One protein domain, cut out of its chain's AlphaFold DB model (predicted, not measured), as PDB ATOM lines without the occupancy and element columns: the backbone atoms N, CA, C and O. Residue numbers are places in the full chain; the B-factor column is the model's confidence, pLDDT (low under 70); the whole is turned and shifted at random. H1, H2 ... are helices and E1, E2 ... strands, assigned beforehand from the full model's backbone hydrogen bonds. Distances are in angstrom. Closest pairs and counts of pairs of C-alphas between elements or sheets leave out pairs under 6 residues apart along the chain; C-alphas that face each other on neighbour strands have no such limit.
ATOM      1  N   SER A 112     -39.461 -32.384  10.148       78.88
ATOM      2  CA  SER A 112     -39.889 -31.505   9.055       78.88
ATOM      3  C   SER A 112     -39.024 -30.250   8.886       78.88
ATOM      4  O   SER A 112     -38.799 -29.796   7.766       78.88
ATOM      5  N   GLU A 113     -38.549 -29.665   9.985       83.25
ATOM      6  CA  GLU A 113     -37.681 -28.482   9.983       83.25
ATOM      7  C   GLU A 113     -36.261 -28.851   9.561       83.25
ATOM      8  O   GLU A 113     -35.653 -28.122   8.781       83.25
ATOM      9  N   LEU A 114     -35.764 -30.012  10.000       84.31
ATOM     10  CA  LEU A 114     -34.477 -30.536   9.554       84.31
ATOM     11  C   LEU A 114     -34.492 -30.862   8.055       84.31
ATOM     12  O   LEU A 114     -33.573 -30.482   7.334       84.31
ATOM     13  N   SER A 115     -35.563 -31.496   7.569       85.50
ATOM     14  CA  SER A 115     -35.752 -31.785   6.139       85.50
ATOM     15  C   SER A 115     -35.743 -30.507   5.297       85.50
ATOM     16  O   SER A 115     -35.081 -30.431   4.262       85.50
ATOM     17  N   LYS A 116     -36.435 -29.461   5.771       88.56
ATOM     18  CA  LYS A 116     -36.432 -28.149   5.120       88.56
ATOM     19  C   LYS A 116     -35.039 -27.520   5.134       88.56
ATOM     20  O   LYS A 116     -34.572 -27.064   4.093       88.56
ATOM     21  N   LEU A 117     -34.356 -27.550   6.277       87.00
ATOM     22  CA  LEU A 117     -33.000 -27.025   6.400       87.00
ATOM     23  C   LEU A 117     -32.045 -27.722   5.425       87.00
ATOM     24  O   LEU A 117     -31.313 -27.048   4.708       87.00
ATOM     25  N   LYS A 118     -32.107 -29.052   5.323       91.75
ATOM     26  CA  LYS A 118     -31.317 -29.817   4.352       91.75
ATOM     27  C   LYS A 118     -31.617 -29.429   2.907       91.75
ATOM     28  O   LYS A 118     -30.687 -29.290   2.119       91.75
ATOM     29  N   SER A 119     -32.885 -29.186   2.568       90.31
ATOM     30  CA  SER A 119     -33.266 -28.750   1.216       90.31
ATOM     31  C   SER A 119     -32.728 -27.361   0.844       90.31
ATOM     32  O   SER A 119     -32.415 -27.119  -0.318       90.31
ATOM     33  N   GLU A 120     -32.587 -26.460   1.819       89.69
ATOM     34  CA  GLU A 120     -32.106 -25.088   1.596       89.69
ATOM     35  C   GLU A 120     -30.577 -24.974   1.681       89.69
ATOM     36  O   GLU A 120     -29.971 -24.140   1.009       89.69
ATOM     37  N   VAL A 121     -29.947 -25.790   2.529       90.19
ATOM     38  CA  VAL A 121     -28.538 -25.646   2.923       90.19
ATOM     39  C   VAL A 121     -27.643 -26.726   2.322       90.19
ATOM     40  O   VAL A 121     -26.471 -26.453   2.042       90.19
ATOM     41  N   GLY A 122     -28.174 -27.933   2.141       90.12
ATOM     42  CA  GLY A 122     -27.446 -29.142   1.760       90.12
ATOM     43  C   GLY A 122     -27.639 -30.287   2.761       90.12
ATOM     44  O   GLY A 122     -27.981 -30.073   3.924       90.12
ATOM     45  N   GLU A 123     -27.382 -31.516   2.307       91.75
ATOM     46  CA  GLU A 123     -27.542 -32.750   3.102       91.75
ATOM     47  C   GLU A 123     -26.687 -32.804   4.372       91.75
ATOM     48  O   GLU A 123     -27.021 -33.516   5.318       91.75
ATOM     49  N   ASP A 124     -25.593 -32.047   4.413       90.19
ATOM     50  CA  ASP A 124     -24.705 -31.984   5.567       90.19
ATOM     51  C   ASP A 124     -25.283 -31.157   6.724       90.19
ATOM     52  O   ASP A 124     -24.685 -31.131   7.796       90.19
ATOM     53  N   ALA A 125     -26.432 -30.495   6.545       91.81
ATOM     54  CA  ALA A 125     -27.129 -29.817   7.629       91.81
ATOM     55  C   ALA A 125     -27.768 -30.825   8.601       91.81
ATOM     56  O   ALA A 125     -28.598 -31.652   8.223       91.81
ATOM     57  N   VAL A 126     -27.402 -30.722   9.878       90.25
ATOM     58  CA  VAL A 126     -27.862 -31.613  10.959       90.25
ATOM     59  C   VAL A 126     -28.521 -30.856  12.115       90.25
ATOM     60  O   VAL A 126     -29.228 -31.463  12.913       90.25
ATOM     61  N   GLN A 127     -28.311 -29.538  12.209       88.69
ATOM     62  CA  GLN A 127     -28.889 -28.682  13.252       88.69
ATOM     63  C   GLN A 127     -29.018 -27.222  12.791       88.69
ATOM     64  O   GLN A 127     -28.426 -26.830  11.788       88.69
ATOM     65  N   LEU A 128     -29.756 -26.397  13.540       90.88
ATOM     66  CA  LEU A 128     -29.751 -24.944  13.354       90.88
ATOM     67  C   LEU A 128     -28.455 -24.350  13.904       90.88
ATOM     68  O   LEU A 128     -27.788 -24.930  14.759       90.88
ATOM     69  N   SER A 129     -28.111 -23.166  13.418       91.94
ATOM     70  CA  SER A 129     -26.992 -22.409  13.946       91.94
ATOM     71  C   SER A 129     -27.340 -21.751  15.280       91.94
ATOM     72  O   SER A 129     -28.452 -21.265  15.506       91.94
ATOM     73  N   SER A 130     -26.360 -21.718  16.173       92.44
ATOM     74  CA  SER A 130     -26.446 -21.039  17.465       92.44
ATOM     75  C   SER A 130     -25.111 -20.385  17.808       92.44
ATOM     76  O   SER A 130     -24.075 -20.667  17.196       92.44
ATOM     77  N   LYS A 131     -25.147 -19.436  18.742       93.69
ATOM     78  CA  LYS A 131     -23.976 -18.683  19.177       93.69
ATOM     79  C   LYS A 131     -24.035 -18.438  20.678       93.69
ATOM     80  O   LYS A 131     -25.046 -17.957  21.186       93.69
ATOM     81  N   ASP A 132     -22.882 -18.620  21.305       90.31
ATOM     82  CA  ASP A 132     -22.669 -18.488  22.737       90.31
ATOM     83  C   ASP A 132     -21.631 -17.380  22.992       90.31
ATOM     84  O   ASP A 132     -21.211 -16.663  22.076       90.31
ATOM     85  N   ALA A 133     -21.163 -17.243  24.236       89.69
ATOM     86  CA  ALA A 133     -20.133 -16.266  24.594       89.69
ATOM     87  C   ALA A 133     -18.757 -16.547  23.950       89.69
ATOM     88  O   ALA A 133     -17.980 -15.613  23.770       89.69
ATOM     89  N   GLN A 134     -18.443 -17.806  23.621       90.56
ATOM     90  CA  GLN A 134     -17.096 -18.222  23.182       90.56
ATOM     91  C   GLN A 134     -17.070 -19.022  21.871       90.56
ATOM     92  O   GLN A 134     -16.032 -19.079  21.206       90.56
ATOM     93  N   ALA A 135     -18.205 -19.579  21.444       94.56
ATOM     94  CA  ALA A 135     -18.293 -20.412  20.249       94.56
ATOM     95  C   ALA A 135     -19.527 -20.095  19.395       94.56
ATOM     96  O   ALA A 135     -20.475 -19.444  19.839       94.56
ATOM     97  N   TRP A 136     -19.495 -20.561  18.149       95.38
ATOM     98  CA  TRP A 136     -20.659 -20.655  17.279       95.38
ATOM     99  C   TRP A 136     -20.786 -22.067  16.714       95.38
ATOM    100  O   TRP A 136     -19.794 -22.722  16.373       95.38
ATOM    101  N   HIS A 137     -22.027 -22.513  16.586       95.12
ATOM    102  CA  HIS A 137     -22.381 -23.814  16.050       95.12
ATOM    103  C   HIS A 137     -22.827 -23.655  14.601       95.12
ATOM    104  O   HIS A 137     -23.704 -22.850  14.270       95.12
ATOM    105  N   CYS A 138     -22.184 -24.407  13.717       95.44
ATOM    106  CA  CYS A 138     -22.545 -24.460  12.316       95.44
ATOM    107  C   CYS A 138     -23.721 -25.419  12.112       95.44
ATOM    108  O   CYS A 138     -23.871 -26.414  12.824       95.44
ATOM    109  N   VAL A 139     -24.485 -25.169  11.051       95.00
ATOM    110  CA  VAL A 139     -25.561 -26.055  10.591       95.00
ATOM    111  C   VAL A 139     -25.087 -27.478  10.299       95.00
ATOM    112  O   VAL A 139     -25.860 -28.418  10.435       95.00
ATOM    113  N   CYS A 140     -23.802 -27.657   9.969       94.69
ATOM    114  CA  CYS A 140     -23.207 -28.970   9.719       94.69
ATOM    115  C   CYS A 140     -22.859 -29.775  10.983       94.69
ATOM    116  O   CYS A 140     -22.228 -30.821  10.883       94.69
ATOM    117  N   GLY A 141     -23.171 -29.268  12.179       92.50
ATOM    118  CA  GLY A 141     -22.851 -29.948  13.441       92.50
ATOM    119  C   GLY A 141     -21.570 -29.458  14.118       92.50
ATOM    120  O   GLY A 141     -21.414 -29.607  15.326       92.50
ATOM    121  N   SER A 142     -20.653 -28.837  13.370       94.25
ATOM    122  CA  SER A 142     -19.360 -28.421  13.930       94.25
ATOM    123  C   SER A 142     -19.473 -27.206  14.849       94.25
ATOM    124  O   SER A 142     -20.229 -26.266  14.594       94.25
ATOM    125  N   THR A 143     -18.640 -27.199  15.886       96.75
ATOM    126  CA  THR A 143     -18.477 -26.067  16.801       96.75
ATOM    127  C   THR A 143     -17.170 -25.363  16.482       96.75
ATOM    128  O   THR A 143     -16.138 -26.005  16.305       96.75
ATOM    129  N   ASN A 144     -17.210 -24.040  16.383       94.12
ATOM    130  CA  ASN A 144     -16.062 -23.226  16.005       94.12
ATOM    131  C   ASN A 144     -15.917 -22.075  17.006       94.12
ATOM    132  O   ASN A 144     -16.915 -21.527  17.477       94.12
ATOM    133  N   SER A 145     -14.685 -21.667  17.308       96.06
ATOM    134  CA  SER A 145     -14.440 -20.475  18.130       96.06
ATOM    135  C   SER A 145     -15.038 -19.234  17.474       96.06
ATOM    136  O   SER A 145     -15.036 -19.113  16.244       96.06
ATOM    137  N   LEU A 146     -15.501 -18.272  18.279       93.94
ATOM    138  CA  LEU A 146     -16.082 -17.039  17.740       93.94
ATOM    139  C   LEU A 146     -15.158 -16.272  16.808       93.94
ATOM    140  O   LEU A 146     -15.662 -15.597  15.927       93.94
ATOM    141  N   GLU A 147     -13.844 -16.366  16.954       94.81
ATOM    142  CA  GLU A 147     -12.889 -15.660  16.092       94.81
ATOM    143  C   GLU A 147     -12.826 -16.242  14.670       94.81
ATOM    144  O   GLU A 147     -12.507 -15.539  13.707       94.81
ATOM    145  N   ILE A 148     -13.190 -17.516  14.509       95.88
ATOM    146  CA  ILE A 148     -13.126 -18.230  13.239       95.88
ATOM    147  C   ILE A 148     -14.332 -17.839  12.374       95.88
ATOM    148  O   ILE A 148     -15.481 -18.142  12.701       95.88
ATOM    149  N   LYS A 149     -14.070 -17.181  11.235       97.50
ATOM    150  CA  LYS A 149     -15.115 -16.716  10.303       97.50
ATOM    151  C   LYS A 149     -15.723 -17.814   9.439       97.50
ATOM    152  O   LYS A 149     -16.845 -17.637   8.987       97.50
ATOM    153  N   ASN A 150     -15.010 -18.907   9.178       97.88
ATOM    154  CA  ASN A 150     -15.482 -19.988   8.313       97.88
ATOM    155  C   ASN A 150     -15.391 -21.319   9.051       97.88
ATOM    156  O   ASN A 150     -14.374 -21.609   9.671       97.88
ATOM    157  N   CYS A 151     -16.436 -22.131   8.948       96.69
ATOM    158  CA  CYS A 151     -16.500 -23.458   9.544       96.69
ATOM    159  C   CYS A 151     -15.284 -24.315   9.144       96.69
ATOM    160  O   CYS A 151     -14.966 -24.415   7.957       96.69
ATOM    161  N   GLY A 152     -14.627 -24.960  10.111       95.00
ATOM    162  CA  GLY A 152     -13.500 -25.866   9.852       95.00
ATOM    163  C   GLY A 152     -13.864 -27.061   8.962       95.00
ATOM    164  O   GLY A 152     -13.062 -27.434   8.106       95.00
ATOM    165  N   GLU A 153     -15.092 -27.566   9.096       96.00
ATOM    166  CA  GLU A 153     -15.609 -28.743   8.388       96.00
ATOM    167  C   GLU A 153     -16.180 -28.388   7.005       96.00
ATOM    168  O   GLU A 153     -15.563 -28.657   5.979       96.00
ATOM    169  N   CYS A 154     -17.331 -27.705   6.951       95.88
ATOM    170  CA  CYS A 154     -18.048 -27.423   5.696       95.88
ATOM    171  C   CYS A 154     -17.658 -26.099   5.016       95.88
ATOM    172  O   CYS A 154     -18.251 -25.725   4.007       95.88
ATOM    173  N   LYS A 155     -16.713 -25.335   5.583       97.25
ATOM    174  CA  LYS A 155     -16.227 -24.035   5.067       97.25
ATOM    175  C   LYS A 155     -17.265 -22.908   4.952       97.25
ATOM    176  O   LYS A 155     -16.898 -21.806   4.549       97.25
ATOM    177  N   ARG A 156     -18.525 -23.116   5.363       95.81
ATOM    178  CA  ARG A 156     -19.552 -22.058   5.406       95.81
ATOM    179  C   ARG A 156     -19.142 -20.891   6.300       95.81
ATOM    180  O   ARG A 156     -18.511 -21.079   7.340       95.81
ATOM    181  N   ASN A 157     -19.556 -19.690   5.912       97.56
ATOM    182  CA  ASN A 157     -19.266 -18.471   6.651       97.56
ATOM    183  C   ASN A 157     -20.169 -18.321   7.891       97.56
ATOM    184  O   ASN A 157     -21.389 -18.444   7.796       97.56
ATOM    185  N   ARG A 158     -19.561 -18.006   9.036       96.00
ATOM    186  CA  ARG A 158     -20.196 -17.798  10.343       96.00
ATOM    187  C   ARG A 158     -21.321 -16.779  10.279       96.00
ATOM    188  O   ARG A 158     -22.428 -17.067  10.719       96.00
ATOM    189  N   ASP A 159     -21.034 -15.585   9.765       96.06
ATOM    190  CA  ASP A 159     -21.976 -14.466   9.818       96.06
ATOM    191  C   ASP A 159     -23.195 -14.760   8.940       96.06
ATOM    192  O   ASP A 159     -24.330 -14.533   9.356       96.06
ATOM    193  N   PHE A 160     -22.970 -15.381   7.778       95.31
ATOM    194  CA  PHE A 160     -24.044 -15.870   6.919       95.31
ATOM    195  C   PHE A 160     -24.896 -16.942   7.613       95.31
ATOM    196  O   PHE A 160     -26.124 -16.858   7.619       95.31
ATOM    197  N   VAL A 161     -24.259 -17.942   8.224       94.62
ATOM    198  CA  VAL A 161     -24.956 -19.062   8.869       94.62
ATOM    199  C   VAL A 161     -25.769 -18.608  10.085       94.62
ATOM    200  O   VAL A 161     -26.917 -19.024  10.245       94.62
ATOM    201  N   LEU A 162     -25.216 -17.726  10.922       93.62
ATOM    202  CA  LEU A 162     -25.901 -17.179  12.101       93.62
ATOM    203  C   LEU A 162     -27.034 -16.211  11.740       93.62
ATOM    204  O   LEU A 162     -27.993 -16.075  12.502       93.62
ATOM    205  N   ALA A 163     -26.944 -15.527  10.597       93.38
ATOM    206  CA  ALA A 163     -28.003 -14.636  10.135       93.38
ATOM    207  C   ALA A 163     -29.214 -15.406   9.588       93.38
ATOM    208  O   ALA A 163     -30.350 -15.002   9.837       93.38
ATOM    209  N   ASN A 164     -28.975 -16.509   8.871       91.81
ATOM    210  CA  ASN A 164     -30.010 -17.173   8.074       91.81
ATOM    211  C   ASN A 164     -30.608 -18.429   8.722       91.81
ATOM    212  O   ASN A 164     -31.770 -18.730   8.468       91.81
ATOM    213  N   TYR A 165     -29.862 -19.139   9.576       91.00
ATOM    214  CA  TYR A 165     -30.243 -20.487  10.024       91.00
ATOM    215  C   TYR A 165     -30.335 -20.644  11.546       91.00
ATOM    216  O   TYR A 165     -30.054 -21.717  12.065       91.00
ATOM    217  N   LYS A 166     -30.713 -19.588  12.272       86.38
ATOM    218  CA  LYS A 166     -30.914 -19.618  13.732       86.38
ATOM    219  C   LYS A 166     -32.365 -19.915  14.114       86.38
ATOM    220  O   LYS A 166     -33.280 -19.623  13.341       86.38
TER     221      LYS A 166
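Overview. This is residues 112 to 166 of the 170 residues of an uncharacterized protein of Pseudidiomarina planktonica (UniProt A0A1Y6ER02). The ten-residue helix H1 sits at one end of an elongated, loop-rich domain, and towards the other end lies a small antiparallel hairpin of two short strands, E1 and E2, with a second short helix, H2, near E1. A long loop, residues 122 to 134, leads from H1 to the hairpin and pairs briefly with E1 through residues 130 to 131, and another, residues 146 to 157, leads from E2 to H2. The printed part has 55 residues with two named helices and two named strands, in the order H1, E1, E2, H2; the sheet order is E1 - E2. The class is mixed, helices and strands, though under half of the residues are in named elements: 17 in helices and 6 in strands. The whole is compact, with a radius of gyration of the C-alphas of 10.3 A, and its C-alphas span 31 by 18 by 15 A.

Arrangement. H1, residues 112 to 121, is apart from E2, residues 143 to 145, and from H2, residues 158 to 164. E1, residues 135 to 137, and E2 are antiparallel neighbours and form a hairpin, with 150 degrees between their directions. The C-alphas of Ala 135 and Ser 145 face each other at 4.4 A, and those of His 137 and Thr 143 at 4.6 A. Across this pair N 136 and O 144 are 2.8 A apart and N 144 and O 136 are 2.9 A apart, both within hydrogen-bond range. Residues 130 to 131 pair antiparallel with residues 136 to 137 of E1. The closest C-alphas of E1 and H2 are those of Trp 136 and Arg 158, 7.5 A apart; this is 1 pair within 8 A, and the two centres are 10.8 A apart. In H1 and H2 every O i to N i+4 pair is within hydrogen-bond range.

Along the chain. H1 begins at C-alpha 112, (-39.889, -31.505, 9.055), and measures 14.2 A from first to last C-alpha. E1 begins at C-alpha 135, (-18.293, -20.412, 20.249), and measures 6.8 A. E2, 7.0 A long, follows it. H2, residues Arg 158 to Asn 164, measures 10.1 A and ends at C-alpha 164, (-30.010, -17.173, 8.074).

Size, cuts and confidence. The two C-alphas farthest apart are those of Ser 112 and Glu 147, 32.1 A. The first and last printed C-alphas, those of Ser 112 and Lys 166, are 15.6 A apart. The printed part has no cut. The links from H1 to E1, 13 residues, and from E2 to H2, 12 residues, are long; the link from E1 to E2, 5 residues, is tight. The mean pLDDT of the printed part is 92.5, and no printed residue is under 70.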